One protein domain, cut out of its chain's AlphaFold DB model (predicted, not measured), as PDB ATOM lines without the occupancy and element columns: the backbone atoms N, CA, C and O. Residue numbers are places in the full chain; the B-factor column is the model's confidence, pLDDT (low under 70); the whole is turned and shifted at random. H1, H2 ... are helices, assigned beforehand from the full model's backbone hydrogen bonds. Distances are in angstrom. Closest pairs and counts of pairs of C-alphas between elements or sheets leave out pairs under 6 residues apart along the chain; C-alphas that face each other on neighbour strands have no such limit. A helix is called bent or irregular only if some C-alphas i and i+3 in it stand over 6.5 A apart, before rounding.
ATOM      1  N   TRP A   2     465.216 633.153 507.907       84.38
ATOM      2  CA  TRP A   2     465.379 632.813 509.333       84.38
ATOM      3  C   TRP A   2     464.302 631.829 509.824       84.38
ATOM      4  O   TRP A   2     463.119 632.055 509.585       84.38
ATOM      5  N   GLY A   3     464.714 630.733 510.466       84.56
ATOM      6  CA  GLY A   3     463.815 629.709 511.023       84.56
ATOM      7  C   GLY A   3     463.062 628.834 510.006       84.56
ATOM      8  O   GLY A   3     462.358 627.917 510.413       84.56
ATOM      9  N   GLY A   4     463.201 629.085 508.701       87.75
ATOM     10  CA  GLY A   4     462.558 628.289 507.653       87.75
ATOM     11  C   GLY A   4     463.366 627.051 507.233       87.75
ATOM     12  O   GLY A   4     464.545 626.949 507.576       87.75
ATOM     13  N   PRO A   5     462.773 626.148 506.422       85.81
ATOM     14  CA  PRO A   5     463.440 624.931 505.937       85.81
ATOM     15  C   PRO A   5     464.763 625.208 505.209       85.81
ATOM     16  O   PRO A   5     465.732 624.476 505.367       85.81
ATOM     17  N   GLU A   6     464.817 626.331 504.490       89.44
ATOM     18  CA  GLU A   6     465.947 626.741 503.647       89.44
ATOM     19  C   GLU A   6     466.751 627.875 504.293       89.44
ATOM     20  O   GLU A   6     467.149 628.860 503.665       89.44
ATOM     21  N   HIS A   7     466.931 627.798 505.612       91.94
ATOM     22  CA  HIS A   7     467.799 628.705 506.351       91.94
ATOM     23  C   HIS A   7     469.262 628.250 506.244       91.94
ATOM     24  O   HIS A   7     469.878 627.854 507.229       91.94
ATOM     25  N   PHE A   8     469.836 628.320 505.039       92.75
ATOM     26  CA  PHE A   8     471.196 627.826 504.765       92.75
ATOM     27  C   PHE A   8     472.299 628.499 505.587       92.75
ATOM     28  O   PHE A   8     473.369 627.923 505.756       92.75
ATOM     29  N   LEU A   9     472.035 629.696 506.116       91.12
ATOM     30  CA  LEU A   9     472.956 630.436 506.979       91.12
ATOM     31  C   LEU A   9     472.808 630.098 508.472       91.12
ATOM     32  O   LEU A   9     473.564 630.625 509.286       91.12
ATOM     33  N   ALA A  10     471.869 629.222 508.857       92.69
ATOM     34  CA  ALA A  10     471.815 628.708 510.222       92.69
ATOM     35  C   ALA A  10     473.141 627.998 510.555       92.69
ATOM     36  O   ALA A  10     473.599 627.217 509.720       92.69
ATOM     37  N   PRO A  11     473.741 628.188 511.747       92.25
ATOM     38  CA  PRO A  11     475.079 627.671 512.044       92.25
ATOM     39  C   PRO A  11     475.266 626.176 511.743       92.25
ATOM     40  O   PRO A  11     476.261 625.789 511.138       92.25
ATOM     41  N   GLU A  12     474.287 625.340 512.102       93.62
ATOM     42  CA  GLU A  12     474.331 623.896 511.841       93.62
ATOM     43  C   GLU A  12     474.192 623.561 510.346       93.62
ATOM     44  O   GLU A  12     474.937 622.732 509.820       93.62
ATOM     45  N   ALA A  13     473.263 624.217 509.642       94.31
ATOM     46  CA  ALA A  13     473.072 624.016 508.207       94.31
ATOM     47  C   ALA A  13     474.318 624.456 507.429       94.31
ATOM     48  O   ALA A  13     474.826 623.701 506.601       94.31
ATOM     49  N   LEU A  14     474.851 625.635 507.756       94.44
ATOM     50  CA  LEU A  14     476.048 626.187 507.142       94.44
ATOM     51  C   LEU A  14     477.255 625.275 507.367       94.44
ATOM     52  O   LEU A  14     477.954 624.983 506.404       94.44
ATOM     53  N   ALA A  15     477.465 624.768 508.587       95.19
ATOM     54  CA  ALA A  15     478.566 623.852 508.896       95.19
ATOM     55  C   ALA A  15     478.519 622.558 508.063       95.19
ATOM     56  O   ALA A  15     479.551 622.055 507.618       95.19
ATOM     57  N   ARG A  16     477.318 622.023 507.811       96.00
ATOM     58  CA  ARG A  16     477.135 620.834 506.962       96.00
ATOM     59  C   ARG A  16     477.342 621.155 505.480       96.00
ATOM     60  O   ARG A  16     477.963 620.374 504.765       96.00
ATOM     61  N   LEU A  17     476.837 622.300 505.017       95.88
ATOM     62  CA  LEU A  17     476.941 622.746 503.622       95.88
ATOM     63  C   LEU A  17     478.361 623.205 503.244       95.88
ATOM     64  O   LEU A  17     478.731 623.108 502.075       95.88
ATOM     65  N   SER A  18     479.158 623.668 504.211       95.62
ATOM     66  CA  SER A  18     480.551 624.099 504.028       95.62
ATOM     67  C   SER A  18     481.581 622.983 504.220       95.62
ATOM     68  O   SER A  18     482.775 623.212 504.045       95.62
ATOM     69  N   SER A  19     481.152 621.765 504.552       96.50
ATOM     70  CA  SER A  19     482.046 620.616 504.690       96.50
ATOM     71  C   SER A  19     482.073 619.791 503.397       96.50
ATOM     72  O   SER A  19     481.006 619.419 502.905       96.50
ATOM     73  N   PRO A  20     483.255 619.450 502.840       97.44
ATOM     74  CA  PRO A  20     483.380 618.616 501.645       97.44
ATOM     75  C   PRO A  20     483.225 617.118 501.948       97.44
ATOM     76  O   PRO A  20     483.210 616.312 501.016       97.44
ATOM     77  N   ALA A  21     483.071 616.731 503.224       97.31
ATOM     78  CA  ALA A  21     482.956 615.340 503.653       97.31
ATOM     79  C   ALA A  21     481.860 614.573 502.887       97.31
ATOM     80  O   ALA A  21     480.805 615.120 502.536       97.31
ATOM     81  N   ALA A  22     482.117 613.284 502.642       97.44
ATOM     82  CA  ALA A  22     481.254 612.424 501.831       97.44
ATOM     83  C   ALA A  22     479.839 612.271 502.416       97.44
ATOM     84  O   ALA A  22     478.871 612.193 501.664       97.44
ATOM     85  N   GLU A  23     479.694 612.299 503.742       97.69
ATOM     86  CA  GLU A  23     478.400 612.239 504.441       97.69
ATOM     87  C   GLU A  23     477.483 613.449 504.189       97.69
ATOM     88  O   GLU A  23     476.274 613.359 504.388       97.69
ATOM     89  N   HIS A  24     478.028 614.572 503.710       97.88
ATOM     90  CA  HIS A  24     477.252 615.763 503.339       97.88
ATOM     91  C   HIS A  24     477.094 615.935 501.825       97.88
ATOM     92  O   HIS A  24     476.438 616.877 501.381       97.88
ATOM     93  N   LEU A  25     477.649 615.023 501.018       97.94
ATOM     94  CA  LEU A  25     477.588 615.089 499.556       97.94
ATOM     95  C   LEU A  25     476.146 615.165 499.042       97.94
ATOM     96  O   LEU A  25     475.833 615.998 498.195       97.94
ATOM     97  N   GLU A  26     475.263 614.317 499.568       98.00
ATOM     98  CA  GLU A  26     473.867 614.278 499.130       98.00
ATOM     99  C   GLU A  26     473.107 615.556 499.502       98.00
ATOM    100  O   GLU A  26     472.349 616.073 498.689       98.00
ATOM    101  N   LEU A  27     473.381 616.133 500.677       96.88
ATOM    102  CA  LEU A  27     472.795 617.413 501.079       96.88
ATOM    103  C   LEU A  27     473.136 618.518 500.065       96.88
ATOM    104  O   LEU A  27     472.245 619.227 499.601       96.88
ATOM    105  N   ARG A  28     474.414 618.643 499.677       98.06
ATOM    106  CA  ARG A  28     474.828 619.655 498.691       98.06
ATOM    107  C   ARG A  28     474.228 619.382 497.305       98.06
ATOM    108  O   ARG A  28     473.811 620.312 496.618       98.06
ATOM    109  N   ARG A  29     474.129 618.109 496.899       97.94
ATOM    110  CA  ARG A  29     473.495 617.701 495.631       97.94
ATOM    111  C   ARG A  29     472.012 618.035 495.570       97.94
ATOM    112  O   ARG A  29     471.557 618.466 494.514       97.94
ATOM    113  N   GLN A  30     471.273 617.862 496.663       96.81
ATOM    114  CA  GLN A  30     469.852 618.209 496.726       96.81
ATOM    115  C   GLN A  30     469.647 619.708 496.521       96.81
ATOM    116  O   GLN A  30     468.863 620.094 495.660       96.81
ATOM    117  N   VAL A  31     470.433 620.544 497.209       96.62
ATOM    118  CA  VAL A  31     470.399 622.003 497.014       96.62
ATOM    119  C   VAL A  31     470.724 622.377 495.566       96.62
ATOM    120  O   VAL A  31     469.978 623.135 494.955       96.62
ATOM    121  N   TYR A  32     471.796 621.821 494.988       97.81
ATOM    122  CA  TYR A  32     472.162 622.096 493.594       97.81
ATOM    123  C   TYR A  32     471.072 621.656 492.608       97.81
ATOM    124  O   TYR A  32     470.727 622.392 491.689       97.81
ATOM    125  N   THR A  33     470.483 620.479 492.815       96.88
ATOM    126  CA  THR A  33     469.468 619.925 491.908       96.88
ATOM    127  C   THR A  33     468.155 620.710 491.957       96.88
ATOM    128  O   THR A  33     467.432 620.720 490.963       96.88
ATOM    129  N   SER A  34     467.858 621.411 493.056       96.75
ATOM    130  CA  SER A  34     466.701 622.314 493.165       96.75
ATOM    131  C   SER A  34     466.816 623.576 492.301       96.75
ATOM    132  O   SER A  34     465.807 624.242 492.055       96.75
ATOM    133  N   LEU A  35     468.020 623.920 491.831       97.44
ATOM    134  CA  LEU A  35     468.245 625.058 490.938       97.44
ATOM    135  C   LEU A  35     467.695 624.763 489.538       97.44
ATOM    136  O   LEU A  35     467.683 623.617 489.079       97.44
ATOM    137  N   ARG A  36     467.216 625.812 488.867       97.50
ATOM    138  CA  ARG A  36     466.552 625.734 487.564       97.50
ATOM    139  C   ARG A  36     467.514 625.352 486.440       97.50
ATOM    140  O   ARG A  36     468.468 626.080 486.170       97.50
ATOM    141  N   ASP A  37     467.150 624.316 485.687       96.38
ATOM    142  CA  ASP A  37     467.724 623.980 484.381       96.38
ATOM    143  C   ASP A  37     466.635 624.084 483.307       96.38
ATOM    144  O   ASP A  37     465.613 623.400 483.361       96.38
ATOM    145  N   TYR A  38     466.844 624.929 482.296       95.19
ATOM    146  CA  TYR A  38     465.823 625.178 481.274       95.19
ATOM    147  C   TYR A  38     465.425 623.945 480.457       95.19
ATOM    148  O   TYR A  38     464.278 623.861 480.020       95.19
ATOM    149  N   LYS A  39     466.341 622.997 480.226       95.06
ATOM    150  CA  LYS A  39     466.038 621.785 479.451       95.06
ATOM    151  C   LYS A  39     465.200 620.806 480.269       95.06
ATOM    152  O   LYS A  39     464.351 620.131 479.695       95.06
ATOM    153  N   ARG A  40     465.445 620.726 481.578       95.75
ATOM    154  CA  ARG A  40     464.711 619.862 482.509       95.75
ATOM    155  C   ARG A  40     463.351 620.444 482.888       95.75
ATOM    156  O   ARG A  40     462.361 619.722 482.881       95.75
ATOM    157  N   ASP A  41     463.313 621.730 483.226       96.25
ATOM    158  CA  ASP A  41     462.186 622.336 483.943       96.25
ATOM    159  C   ASP A  41     461.205 623.097 483.047       96.25
ATOM    160  O   ASP A  41     460.091 623.417 483.472       96.25
ATOM    161  N   GLY A  42     461.607 623.407 481.814       95.06
ATOM    162  CA  GLY A  42     460.782 624.162 480.880       95.06
ATOM    163  C   GLY A  42     460.352 625.513 481.458       95.06
ATOM    164  O   GLY A  42     461.186 626.337 481.828       95.06
ATOM    165  N   THR A  43     459.041 625.748 481.521       92.81
ATOM    166  CA  THR A  43     458.431 626.989 482.029       92.81
ATOM    167  C   THR A  43     458.032 626.925 483.506       92.81
ATOM    168  O   THR A  43     457.401 627.858 484.002       92.81
ATOM    169  N   SER A  44     458.379 625.846 484.217       91.06
ATOM    170  CA  SER A  44     457.939 625.622 485.596       91.06
ATOM    171  C   SER A  44     458.368 626.757 486.547       91.06
ATOM    172  O   SER A  44     459.550 627.129 486.563       91.06
ATOM    173  N   PRO A  45     457.451 627.273 487.391       88.62
ATOM    174  CA  PRO A  45     457.783 628.275 488.405       88.62
ATOM    175  C   PRO A  45     458.516 627.680 489.615       88.62
ATOM    176  O   PRO A  45     459.149 628.413 490.366       88.62
ATOM    177  N   MET A  46     458.463 626.355 489.795       90.88
ATOM    178  CA  MET A  46     458.882 625.682 491.031       90.88
ATOM    179  C   MET A  46     460.393 625.665 491.317       90.88
ATOM    180  O   MET A  46     460.747 625.814 492.487       90.88
ATOM    181  N   PRO A  47     461.298 625.450 490.342       95.62
ATOM    182  CA  PRO A  47     462.733 625.417 490.622       95.62
ATOM    183  C   PRO A  47     463.261 626.778 491.079       95.62
ATOM    184  O   PRO A  47     462.709 627.824 490.730       95.62
ATOM    185  N   TRP A  48     464.363 626.780 491.821       95.06
ATOM    186  CA  TRP A  48     464.965 628.023 492.285       95.06
ATOM    187  C   TRP A  48     465.838 628.719 491.238       95.06
ATOM    188  O   TRP A  48     466.462 628.056 490.408       95.06
ATOM    189  N   PRO A  49     465.963 630.054 491.336       93.94
ATOM    190  CA  PRO A  49     465.238 630.929 492.264       93.94
ATOM    191  C   PRO A  49     463.798 631.208 491.802       93.94
ATOM    192  O   PRO A  49     463.489 631.174 490.607       93.94
ATOM    193  N   TRP A  50     462.916 631.536 492.751       93.88
ATOM    194  CA  TRP A  50     461.552 632.012 492.474       93.88
ATOM    195  C   TRP A  50     461.556 633.486 492.052       93.88
ATOM    196  O   TRP A  50     460.948 634.352 492.677       93.88
ATOM    197  N   ILE A  51     462.307 633.761 490.990       94.31
ATOM    198  CA  ILE A  51     462.475 635.073 490.377       94.31
ATOM    199  C   ILE A  51     462.058 634.961 488.906       94.31
ATOM    200  O   ILE A  51     462.396 633.976 488.236       94.31
ATOM    201  N   TYR A  52     461.303 635.941 488.414       95.00
ATOM    202  CA  TYR A  52     460.949 636.055 487.001       95.00
ATOM    203  C   TYR A  52     462.200 636.194 486.128       95.00
ATOM    204  O   TYR A  52     463.233 636.675 486.577       95.00
ATOM    205  N   GLY A  53     462.128 635.726 484.885       95.06
ATOM    206  CA  GLY A  53     463.223 635.753 483.917       95.06
ATOM    207  C   GLY A  53     462.986 636.770 482.801       95.06
ATOM    208  O   GLY A  53     461.928 637.390 482.727       95.06
ATOM    209  N   ASP A  54     463.958 636.914 481.897       94.19
ATOM    210  CA  ASP A  54     463.888 637.850 480.758       94.19
ATOM    211  C   ASP A  54     462.678 637.609 479.835       94.19
ATOM    212  O   ASP A  54     462.269 638.482 479.080       94.19
ATOM    213  N   GLY A  55     462.150 636.384 479.827       92.88
ATOM    214  CA  GLY A  55     461.018 635.979 478.999       92.88
ATOM    215  C   GLY A  55     459.671 636.080 479.707       92.88
ATOM    216  O   GLY A  55     458.736 635.423 479.245       92.88
ATOM    217  N   MET A  56     459.595 636.815 480.823       91.12
ATOM    218  CA  MET A  56     458.391 636.955 481.636       91.12
ATOM    219  C   MET A  56     457.203 637.456 480.809       91.12
ATOM    220  O   MET A  56     457.245 638.508 480.170       91.12
ATOM    221  N   ALA A  57     456.111 636.701 480.868       89.19
ATOM    222  CA  ALA A  57     454.799 637.097 480.388       89.19
ATOM    223  C   ALA A  57     453.703 636.542 481.303       89.19
ATOM    224  O   ALA A  57     453.891 635.543 481.995       89.19
ATOM    225  N   SER A  58     452.532 637.168 481.264       82.94
ATOM    226  CA  SER A  58     451.330 636.745 481.993       82.94
ATOM    227  C   SER A  58     450.907 635.307 481.692       82.94
ATOM    228  O   SER A  58     450.378 634.619 482.557       82.94
ATOM    229  N   VAL A  59     451.177 634.834 480.474       85.00
ATOM    230  CA  VAL A  59     451.117 633.416 480.119       85.00
ATOM    231  C   VAL A  59     452.517 632.995 479.672       85.00
ATOM    232  O   VAL A  59     452.993 633.518 478.658       85.00
ATOM    233  N   PRO A  60     453.184 632.066 480.385       88.75
ATOM    234  CA  PRO A  60     454.535 631.640 480.043       88.75
ATOM    235  C   PRO A  60     454.647 631.146 478.597       88.75
ATOM    236  O   PRO A  60     454.005 630.170 478.214       88.75
ATOM    237  N   ARG A  61     455.496 631.797 477.792       89.12
ATOM    238  CA  ARG A  61     455.739 631.412 476.384       89.12
ATOM    239  C   ARG A  61     457.099 630.778 476.136       89.12
ATOM    240  O   ARG A  61     457.292 630.091 475.138       89.12
ATOM    241  N   THR A  62     458.058 631.027 477.021       93.19
ATOM    242  CA  THR A  62     459.441 630.581 476.848       93.19
ATOM    243  C   THR A  62     459.977 630.027 478.155       93.19
ATOM    244  O   THR A  62     459.553 630.437 479.234       93.19
ATOM    245  N   VAL A  63     460.976 629.147 478.073       95.81
ATOM    246  CA  VAL A  63     461.690 628.640 479.258       95.81
ATOM    247  C   VAL A  63     462.329 629.763 480.088       95.81
ATOM    248  O   VAL A  63     462.538 629.599 481.282       95.81
ATOM    249  N   ARG A  64     462.554 630.943 479.487       94.81
ATOM    250  CA  ARG A  64     463.067 632.150 480.153       94.81
ATOM    251  C   ARG A  64     462.010 632.903 480.965       94.81
ATOM    252  O   ARG A  64     462.305 633.994 481.434       94.81
ATOM    253  N   GLN A  65     460.808 632.350 481.147       94.12
ATOM    254  CA  GLN A  65     459.782 632.896 482.045       94.12
ATOM    255  C   GLN A  65     460.336 633.176 483.449       94.12
ATOM    256  O   GLN A  65     459.927 634.130 484.106       94.12
ATOM    257  N   HIS A  66     461.274 632.343 483.899       95.31
ATOM    258  CA  HIS A  66     461.880 632.431 485.214       95.31
ATOM    259  C   HIS A  66     463.415 632.357 485.117       95.31
ATOM    260  O   HIS A  66     463.974 631.775 484.180       95.31
ATOM    261  N   LEU A  67     464.107 632.965 486.078       95.38
ATOM    262  CA  LEU A  67     465.557 633.176 486.058       95.38
ATOM    263  C   LEU A  67     466.355 631.873 486.236       95.38
ATOM    264  O   LEU A  67     466.020 631.040 487.069       95.38
ATOM    265  N   THR A  68     467.452 631.691 485.507       95.12
ATOM    266  CA  THR A  68     468.479 630.695 485.863       95.12
ATOM    267  C   THR A  68     469.741 631.420 486.313       95.12
ATOM    268  O   THR A  68     469.939 632.589 485.982       95.12
ATOM    269  N   LEU A  69     470.585 630.748 487.089       95.00
ATOM    270  CA  LEU A  69     471.870 631.317 487.473       95.00
ATOM    271  C   LEU A  69     472.763 631.489 486.243       95.00
ATOM    272  O   LEU A  69     472.650 630.759 485.256       95.00
ATOM    273  N   SER A  70     473.699 632.437 486.309       94.12
ATOM    274  CA  SER A  70     474.680 632.589 485.236       94.12
ATOM    275  C   SER A  70     475.511 631.306 485.066       94.12
ATOM    276  O   SER A  70     475.756 630.594 486.046       94.12
ATOM    277  N   PRO A  71     476.051 631.028 483.863       94.75
ATOM    278  CA  PRO A  71     476.904 629.858 483.645       94.75
ATOM    279  C   PRO A  71     478.108 629.775 484.593       94.75
ATOM    280  O   PRO A  71     478.606 628.686 484.865       94.75
ATOM    281  N   THR A  72     478.606 630.912 485.084       96.25
ATOM    282  CA  THR A  72     479.695 630.950 486.068       96.25
ATOM    283  C   THR A  72     479.204 630.533 487.453       96.25
ATOM    284  O   THR A  72     479.829 629.678 488.074       96.25
ATOM    285  N   GLN A  73     478.081 631.084 487.923       96.69
ATOM    286  CA  GLN A  73     477.489 630.711 489.214       96.69
ATOM    287  C   GLN A  73     477.088 629.230 489.249       96.69
ATOM    288  O   GLN A  73     477.388 628.549 490.225       96.69
ATOM    289  N   ASP A  74     476.486 628.715 488.173       97.06
ATOM    290  CA  ASP A  74     476.131 627.296 488.060       97.06
ATOM    291  C   ASP A  74     477.370 626.388 488.138       97.06
ATOM    292  O   ASP A  74     477.395 625.448 488.927       97.06
ATOM    293  N   LYS A  75     478.455 626.712 487.418       97.88
ATOM    294  CA  LYS A  75     479.721 625.955 487.504       97.88
ATOM    295  C   LYS A  75     480.308 625.943 488.916       97.88
ATOM    296  O   LYS A  75     480.790 624.899 489.355       97.88
ATOM    297  N   LEU A  76     480.280 627.080 489.614       97.94
ATOM    298  CA  LEU A  76     480.765 627.182 490.993       97.94
ATOM    299  C   LEU A  76     479.915 626.328 491.943       97.94
ATOM    300  O   LEU A  76     480.464 625.587 492.756       97.94
ATOM    301  N   LEU A  77     478.588 626.363 491.802       97.94
ATOM    302  CA  LEU A  77     477.682 625.548 492.614       97.94
ATOM    303  C   LEU A  77     477.762 624.058 492.268       97.94
ATOM    304  O   LEU A  77     477.640 623.214 493.155       97.94
ATOM    305  N   LEU A  78     478.047 623.708 491.014       97.94
ATOM    306  CA  LEU A  78     478.302 622.329 490.619       97.94
ATOM    307  C   LEU A  78     479.581 621.795 491.276       97.94
ATOM    308  O   LEU A  78     479.559 620.696 491.825       97.94
ATOM    309  N   ALA A  79     480.671 622.568 491.263       98.19
ATOM    310  CA  ALA A  79     481.909 622.208 491.960       98.19
ATOM    311  C   ALA A  79     481.668 622.057 493.474       98.19
ATOM    312  O   ALA A  79     481.974 621.015 494.056       98.19
ATOM    313  N   TRP A  80     480.991 623.031 494.090       98.00
ATOM    314  CA  TRP A  80     480.578 622.964 495.493       98.00
ATOM    315  C   TRP A  80     479.766 621.696 495.806       98.00
ATOM    316  O   TRP A  80     480.077 620.958 496.747       98.00
ATOM    317  N   SER A  81     478.773 621.371 494.974       98.38
ATOM    318  CA  SER A  81     477.930 620.186 495.175       98.38
ATOM    319  C   SER A  81     478.694 618.868 495.069       98.38
ATOM    320  O   SER A  81     478.284 617.873 495.661       98.38
ATOM    321  N   ARG A  82     479.838 618.857 494.374       97.94
ATOM    322  CA  ARG A  82     480.752 617.710 494.282       97.94
ATOM    323  C   ARG A  82     481.749 617.631 495.435       97.94
ATOM    324  O   ARG A  82     482.321 616.569 495.644       97.94
ATOM    325  N   GLY A  83     481.876 618.685 496.242       97.81
ATOM    326  CA  GLY A  83     482.923 618.794 497.263       97.81
ATOM    327  C   GLY A  83     484.233 619.388 496.741       97.81
ATOM    328  O   GLY A  83     485.221 619.374 497.465       97.81
ATOM    329  N   ASP A  84     484.238 619.926 495.519       97.31
ATOM    330  CA  ASP A  84     485.423 620.468 494.850       97.31
ATOM    331  C   ASP A  84     485.611 621.951 495.212       97.31
ATOM    332  O   ASP A  84     485.510 622.837 494.362       97.31
ATOM    333  N   PHE A  85     485.818 622.241 496.498       96.31
ATOM    334  CA  PHE A  85     485.978 623.606 497.002       96.31
ATOM    335  C   PHE A  85     486.941 623.684 498.193       96.31
ATOM    336  O   PHE A  85     487.149 622.707 498.911       96.31
ATOM    337  N   ASP A  86     487.524 624.866 498.392       92.44
ATOM    338  CA  ASP A  86     488.370 625.169 499.546       92.44
ATOM    339  C   ASP A  86     487.504 625.503 500.769       92.44
ATOM    340  O   ASP A  86     486.552 626.279 500.682       92.44
ATOM    341  N   THR A  87     487.834 624.908 501.913       93.69
ATOM    342  CA  THR A  87     487.172 625.163 503.199       93.69
ATOM    343  C   THR A  87     487.786 626.324 503.969       93.69
ATOM    344  O   THR A  87     487.295 626.670 505.043       93.69
ATOM    345  N   THR A  88     488.883 626.896 503.473       91.75
ATOM    346  CA  THR A  88     489.509 628.077 504.059       91.75
ATOM    347  C   THR A  88     488.479 629.205 504.101       91.75
ATOM    348  O   THR A  88     487.938 629.573 503.055       91.75
TER     349      THR A  88
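Overview. This is residues 2 to 88 of the 364 residues of the protein "LodA_C domain-containing protein" of Streptomyces sp. SID3343 (UniProt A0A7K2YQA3). Two helices, H2 and H4, lie side by side and run opposite ways, with the short H1 set crosswise to H2 near one end; beyond their other end, a loop-rich part holds little H3 and most of residues 42 to 70. The 87 printed residues have four named helices, H1 to H4 in order, and no named strand: all helix, with 35 residues in helices. The whole is only just loose, close to compact, with a radius of gyration of the C-alphas of 14.8 A and spans of 43 by 28 by 19 A.

Along the chain. H1, residues 11 to 17, begins at C-alpha 11 (475.079, 627.671, 512.044). H2, residues 22 to 33, is 17.1 A long and irregular: C-alphas 23 and 26 are 7.3 A apart. H3 is residues 38 to 41. H4, residues 71 to 82, is 16.6 A long and ends at C-alpha 82 (480.752, 617.710, 494.282).

Arrangement. H1 touches H2 residues 24 to 28 alone, about perpendicular at 87 degrees; the closest C-alphas, of Leu 17 and Arg 28, are 6.2 A apart. H4 touches H2 with residues 77 to 82 alone, at a shallow tilt of 28 degrees, opposite ways; the closest C-alphas, of Arg 28 and Ser 81, are 4.7 A apart. H3 touches no helix. Every O i to N i+4 pair is within hydrogen-bond range in H1 and H4, 6 of 8 in H2; H3 is too short for one.

Size, cuts and confidence. The C-alphas of Val 59 and Thr 88 are farthest apart, 45.6 A. The printed part has no cut; the link from H3 to H4 is long, 29 residues. No printed residue has pLDDT under 70.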